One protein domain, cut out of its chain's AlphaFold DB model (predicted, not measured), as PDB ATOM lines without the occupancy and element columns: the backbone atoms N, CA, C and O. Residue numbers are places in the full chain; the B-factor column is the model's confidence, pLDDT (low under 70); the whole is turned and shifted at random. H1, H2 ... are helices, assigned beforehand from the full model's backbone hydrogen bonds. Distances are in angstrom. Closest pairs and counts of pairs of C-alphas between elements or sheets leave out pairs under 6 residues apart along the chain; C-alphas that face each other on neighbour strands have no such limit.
ATOM      1  N   ASN A  11     138.612  90.020 103.542       85.25
ATOM      2  CA  ASN A  11     138.815  90.226 104.975       85.25
ATOM      3  C   ASN A  11     138.209  91.555 105.450       85.25
ATOM      4  O   ASN A  11     137.586  91.587 106.506       85.25
ATOM      5  N   ASP A  12     138.293  92.619 104.647       87.31
ATOM      6  CA  ASP A  12     137.713  93.928 104.982       87.31
ATOM      7  C   ASP A  12     136.184  93.870 105.046       87.31
ATOM      8  O   ASP A  12     135.574  94.420 105.964       87.31
ATOM      9  N   LYS A  13     135.553  93.135 104.119       87.50
ATOM     10  CA  LYS A  13     134.098  92.908 104.136       87.50
ATOM     11  C   LYS A  13     133.656  92.105 105.363       87.50
ATOM     12  O   LYS A  13     132.637  92.432 105.965       87.50
ATOM     13  N   ILE A  14     134.433  91.093 105.760       90.62
ATOM     14  CA  ILE A  14     134.176  90.297 106.972       90.62
ATOM     15  C   ILE A  14     134.302  91.168 108.229       90.62
ATOM     16  O   ILE A  14     133.419  91.145 109.085       90.62
ATOM     17  N   ILE A  15     135.356  91.983 108.330       92.38
ATOM     18  CA  ILE A  15     135.556  92.907 109.455       92.38
ATOM     19  C   ILE A  15     134.404  93.914 109.538       92.38
ATOM     20  O   ILE A  15     133.878  94.161 110.623       92.38
ATOM     21  N   LEU A  16     133.988  94.486 108.404       92.75
ATOM     22  CA  LEU A  16     132.872  95.429 108.353       92.75
ATOM     23  C   LEU A  16     131.553  94.778 108.800       92.75
ATOM     24  O   LEU A  16     130.806  95.383 109.568       92.75
ATOM     25  N   PHE A  17     131.298  93.535 108.388       94.44
ATOM     26  CA  PHE A  17     130.133  92.769 108.828       94.44
ATOM     27  C   PHE A  17     130.125  92.557 110.349       94.44
ATOM     28  O   PHE A  17     129.134  92.872 111.006       94.44
ATOM     29  N   PHE A  18     131.238  92.110 110.944       96.81
ATOM     30  CA  PHE A  18     131.324  91.948 112.401       96.81
ATOM     31  C   PHE A  18     131.161  93.271 113.153       96.81
ATOM     32  O   PHE A  18     130.483  93.301 114.179       96.81
ATOM     33  N   LYS A  19     131.709  94.380 112.637       96.50
ATOM     34  CA  LYS A  19     131.478  95.719 113.206       96.50
ATOM     35  C   LYS A  19     129.995  96.078 113.222       96.50
ATOM     36  O   LYS A  19     129.522  96.615 114.218       96.50
ATOM     37  N   PHE A  20     129.260  95.758 112.158       97.56
ATOM     38  CA  PHE A  20     127.819  95.989 112.108       97.56
ATOM     39  C   PHE A  20     127.067  95.135 113.135       97.56
ATOM     40  O   PHE A  20     126.226  95.663 113.854       97.56
ATOM     41  N   ILE A  21     127.405  93.848 113.263       98.00
ATOM     42  CA  ILE A  21     126.794  92.953 114.262       98.00
ATOM     43  C   ILE A  21     127.059  93.445 115.689       98.00
ATOM     44  O   ILE A  21     126.129  93.540 116.488       98.00
ATOM     45  N   ILE A  22     128.307  93.805 116.001       97.88
ATOM     46  CA  ILE A  22     128.677  94.358 117.311       97.88
ATOM     47  C   ILE A  22     127.929  95.672 117.556       97.88
ATOM     48  O   ILE A  22     127.352  95.857 118.625       97.88
ATOM     49  N   GLY A  23     127.886  96.561 116.559       98.25
ATOM     50  CA  GLY A  23     127.142  97.814 116.633       98.25
ATOM     51  C   GLY A  23     125.661  97.583 116.930       98.25
ATOM     52  O   GLY A  23     125.134  98.145 117.887       98.25
ATOM     53  N   ALA A  24     125.002  96.704 116.172       97.88
ATOM     54  CA  ALA A  24     123.600  96.352 116.376       97.88
ATOM     55  C   ALA A  24     123.349  95.783 117.781       97.88
ATOM     56  O   ALA A  24     122.394  96.185 118.444       97.88
ATOM     57  N   TRP A  25     124.228  94.907 118.276       97.75
ATOM     58  CA  TRP A  25     124.113  94.361 119.629       97.75
ATOM     59  C   TRP A  25     124.241  95.450 120.706       97.75
ATOM     60  O   TRP A  25     123.434  95.492 121.639       97.75
ATOM     61  N   ILE A  26     125.188  96.382 120.563       98.00
ATOM     62  CA  ILE A  26     125.317  97.527 121.475       98.00
ATOM     63  C   ILE A  26     124.032  98.364 121.462       98.00
ATOM     64  O   ILE A  26     123.483  98.641 122.527       98.00
ATOM     65  N   PHE A  27     123.505  98.710 120.282       98.00
ATOM     66  CA  PHE A  27     122.274  99.501 120.170       98.00
ATOM     67  C   PHE A  27     121.063  98.810 120.808       98.00
ATOM     68  O   PHE A  27     120.311  99.452 121.539       98.00
ATOM     69  N   ILE A  28     120.897  97.501 120.599       96.94
ATOM     70  CA  ILE A  28     119.823  96.720 121.234       96.94
ATOM     71  C   ILE A  28     119.980  96.720 122.761       96.94
ATOM     72  O   ILE A  28     119.004  96.917 123.486       96.94
ATOM     73  N   SER A  29     121.205  96.550 123.261       95.25
ATOM     74  CA  SER A  29     121.489  96.529 124.704       95.25
ATOM     75  C   SER A  29     121.232  97.887 125.362       95.25
ATOM     76  O   SER A  29     120.668  97.959 126.457       95.25
ATOM     77  N   LEU A  30     121.589  98.979 124.679       96.81
ATOM     78  CA  LEU A  30     121.264 100.338 125.106       96.81
ATOM     79  C   LEU A  30     119.751 100.566 125.118       96.81
ATOM     80  O   LEU A  30     119.229 101.059 126.115       96.81
ATOM     81  N   GLY A  31     119.034 100.145 124.072       97.31
ATOM     82  CA  GLY A  31     117.572 100.228 124.018       97.31
ATOM     83  C   GLY A  31     116.900  99.489 125.178       97.31
ATOM     84  O   GLY A  31     116.020 100.039 125.840       97.31
ATOM     85  N   PHE A  32     117.373  98.281 125.496       94.62
ATOM     86  CA  PHE A  32     116.899  97.521 126.655       94.62
ATOM     87  C   PHE A  32     117.173  98.246 127.981       94.62
ATOM     88  O   PHE A  32     116.307  98.300 128.855       94.62
ATOM     89  N   THR A  33     118.360  98.842 128.121       94.62
ATOM     90  CA  THR A  33     118.750  99.587 129.325       94.62
ATOM     91  C   THR A  33     117.873 100.822 129.512       94.62
ATOM     92  O   THR A  33     117.320 101.016 130.591       94.62
ATOM     93  N   VAL A  34     117.668 101.613 128.455       96.62
ATOM     94  CA  VAL A  34     116.792 102.796 128.474       96.62
ATOM     95  C   VAL A  34     115.363 102.413 128.850       96.62
ATOM     96  O   VAL A  34     114.782 103.040 129.732       96.62
ATOM     97  N   ALA A  35     114.815 101.347 128.259       95.19
ATOM     98  CA  ALA A  35     113.484 100.860 128.616       95.19
ATOM     99  C   ALA A  35     113.384 100.495 130.107       95.19
ATOM    100  O   ALA A  35     112.392 100.818 130.761       95.19
ATOM    101  N   LYS A  36     114.422  99.868 130.679       94.69
ATOM    102  CA  LYS A  36     114.465  99.555 132.114       94.69
ATOM    103  C   LYS A  36     114.555 100.797 132.994       94.69
ATOM    104  O   LYS A  36     113.835 100.851 133.985       94.69
ATOM    105  N   MET A  37     115.365 101.789 132.630       95.38
ATOM    106  CA  MET A  37     115.445 103.047 133.381       95.38
ATOM    107  C   MET A  37     114.100 103.780 133.379       95.38
ATOM    108  O   MET A  37     113.631 104.188 134.435       95.38
ATOM    109  N   ILE A  38     113.424 103.857 132.227       95.31
ATOM    110  CA  ILE A  38     112.093 104.477 132.120       95.31
ATOM    111  C   ILE A  38     111.076 103.751 133.009       95.31
ATOM    112  O   ILE A  38     110.349 104.394 133.759       95.31
ATOM    113  N   ASN A  39     111.041 102.417 132.961       93.19
ATOM    114  CA  ASN A  39     110.074 101.629 133.732       93.19
ATOM    115  C   ASN A  39     110.314 101.677 135.247       93.19
ATOM    116  O   ASN A  39     109.379 101.490 136.024       93.19
ATOM    117  N   LEU A  40     111.564 101.874 135.670       95.88
ATOM    118  CA  LEU A  40     111.925 101.931 137.083       95.88
ATOM    119  C   LEU A  40     111.903 103.352 137.647       95.88
ATOM    120  O   LEU A  40     111.862 103.489 138.868       95.88
ATOM    121  N   HIS A  41     111.891 104.389 136.806       95.06
ATOM    122  CA  HIS A  41     111.916 105.786 137.234       95.06
ATOM    123  C   HIS A  41     110.840 106.100 138.296       95.06
ATOM    124  O   HIS A  41     109.698 105.646 138.171       95.06
ATOM    125  N   PRO A  42     111.164 106.865 139.360       95.12
ATOM    126  CA  PRO A  42     112.460 107.450 139.727       95.12
ATOM    127  C   PRO A  42     113.291 106.550 140.667       95.12
ATOM    128  O   PRO A  42     114.081 107.038 141.473       95.12
ATOM    129  N   LEU A  43     113.044 105.239 140.640       96.12
ATOM    130  CA  LEU A  43     113.689 104.216 141.463       96.12
ATOM    131  C   LEU A  43     114.552 103.280 140.598       96.12
ATOM    132  O   LEU A  43     114.548 102.064 140.774       96.12
ATOM    133  N   GLU A  44     115.320 103.840 139.663       96.00
ATOM    134  CA  GLU A  44     116.195 103.108 138.733       96.00
ATOM    135  C   GLU A  44     117.216 102.217 139.444       96.00
ATOM    136  O   GLU A  44     117.641 101.192 138.911       96.00
ATOM    137  N   TYR A  45     117.568 102.573 140.681       94.94
ATOM    138  CA  TYR A  45     118.472 101.801 141.529       94.94
ATOM    139  C   TYR A  45     117.937 100.397 141.873       94.94
ATOM    140  O   TYR A  45     118.714  99.522 142.243       94.94
ATOM    141  N   LEU A  46     116.633 100.161 141.694       96.00
ATOM    142  CA  LEU A  46     115.992  98.850 141.828       96.00
ATOM    143  C   LEU A  46     116.241  97.936 140.619       96.00
ATOM    144  O   LEU A  46     115.563  96.919 140.449       96.00
ATOM    145  N   TYR A  47     117.172  98.295 139.736       96.38
ATOM    146  CA  TYR A  47     117.547  97.460 138.610       96.38
ATOM    147  C   TYR A  47     118.194  96.151 139.078       96.38
ATOM    148  O   TYR A  47     119.206  96.135 139.776       96.38
ATOM    149  N   TYR A  48     117.655  95.044 138.574       96.38
ATOM    150  CA  TYR A  48     118.297  93.735 138.611       96.38
ATOM    151  C   TYR A  48     118.520  93.245 137.190       96.38
ATOM    152  O   TYR A  48     117.725  93.509 136.285       96.38
ATOM    153  N   ASN A  49     119.601  92.491 137.003       94.31
ATOM    154  CA  ASN A  49     119.935  91.924 135.708       94.31
ATOM    155  C   ASN A  49     118.869  90.919 135.229       94.31
ATOM    156  O   ASN A  49     118.132  90.311 136.011       94.31
ATOM    157  N   SER A  50     118.826  90.712 133.914       92.25
ATOM    158  CA  SER A  50     117.854  89.822 133.280       92.25
ATOM    159  C   SER A  50     118.021  88.346 133.657       92.25
ATOM    160  O   SER A  50     117.036  87.620 133.601       92.25
ATOM    161  N   LEU A  51     119.212  87.894 134.081       95.12
ATOM    162  CA  LEU A  51     119.443  86.497 134.489       95.12
ATOM    163  C   LEU A  51     118.709  86.157 135.794       95.12
ATOM    164  O   LEU A  51     118.206  85.050 135.948       95.12
ATOM    165  N   VAL A  52     118.597  87.126 136.709       96.25
ATOM    166  CA  VAL A  52     117.775  87.010 137.929       96.25
ATOM    167  C   VAL A  52     116.277  87.134 137.614       96.25
ATOM    168  O   VAL A  52     115.444  86.738 138.426       96.25
ATOM    169  N   GLY A  53     115.919  87.634 136.425       94.81
ATOM    170  CA  GLY A  53     114.542  87.918 136.017       94.81
ATOM    171  C   GLY A  53     114.094  89.353 136.316       94.81
ATOM    172  O   GLY A  53     112.896  89.609 136.434       94.81
ATOM    173  N   GLY A  54     115.034  90.294 136.460       95.38
ATOM    174  CA  GLY A  54     114.731  91.682 136.817       95.38
ATOM    175  C   GLY A  54     114.200  91.833 138.245       95.38
ATOM    176  O   GLY A  54     114.323  90.926 139.067       95.38
ATOM    177  N   LEU A  55     113.604  92.992 138.544       96.38
ATOM    178  CA  LEU A  55     113.085  93.308 139.880       96.38
ATOM    179  C   LEU A  55     112.065  92.262 140.358       96.38
ATOM    180  O   LEU A  55     112.125  91.801 141.496       96.38
ATOM    181  N   LYS A  56     111.188  91.808 139.456       95.88
ATOM    182  CA  LYS A  56     110.214  90.746 139.735       95.88
ATOM    183  C   LYS A  56     110.863  89.416 140.108       95.88
ATOM    184  O   LYS A  56     110.403  88.758 141.033       95.88
ATOM    185  N   GLY A  57     111.925  89.019 139.410       96.69
ATOM    186  CA  GLY A  57     112.654  87.790 139.725       96.69
ATOM    187  C   GLY A  57     113.477  87.875 141.015       96.69
ATOM    188  O   GLY A  57     113.713  86.846 141.656       96.69
ATOM    189  N   ALA A  58     113.862  89.093 141.412       96.06
ATOM    190  CA  ALA A  58     114.565  89.369 142.658       96.06
ATOM    191  C   ALA A  58     113.638  89.431 143.886       96.06
ATOM    192  O   ALA A  58     114.076  89.143 145.003       96.06
ATOM    193  N   TYR A  59     112.364  89.777 143.692       95.12
ATOM    194  CA  TYR A  59     111.383  89.883 144.767       95.12
ATOM    195  C   TYR A  59     111.259  88.575 145.567       95.12
ATOM    196  O   TYR A  59     111.110  87.489 145.010       95.12
TER     197      TYR A  59
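What this domain is: This is residues 11 to 59 of the 153 residues of an uncharacterized protein of Candidatus Gottesmanbacteria bacterium RIFCSPHIGHO2_01_FULL_39_10 (UniProt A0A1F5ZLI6). One long helix, H1, makes most of the length, and a small head of looped chain with the short helix H2 sits at its far end, residues 41 to 59. Residues 11 to 32 of H1 stick out from that head as a free arm. The printed part has 49 residues, with two named helices, H1 then H2, and no named strand: the class is all helix. It is extended, with a radius of gyration of the C-alphas of 15.4 A and spans of 48 by 20 by 11 A.

How they stand to each other: H1, residues 11 to 40, stands free over residues 11 to 32. H2, residues 54 to 58, is apart from H1, with no C-alpha of the one within 8 A of the other. In H1 and H2 every O i to N i+4 pair is within hydrogen-bond range.

Where its parts are: H1 is 43.5 A long, from C-alpha 11 at (138.815, 90.226, 104.975) to C-alpha 40 at (111.925, 101.931, 137.083). H2 is 6.3 A long and ends with C-alpha 58 at (114.565, 89.369, 142.658).

The domain as a whole: The two farthest C-alphas, of Asn 11 and Tyr 59, are 48.3 A apart. The link from H1 to H2 is long, 13 residues. The printed part has no cut, and no printed residue is under 70 in pLDDT.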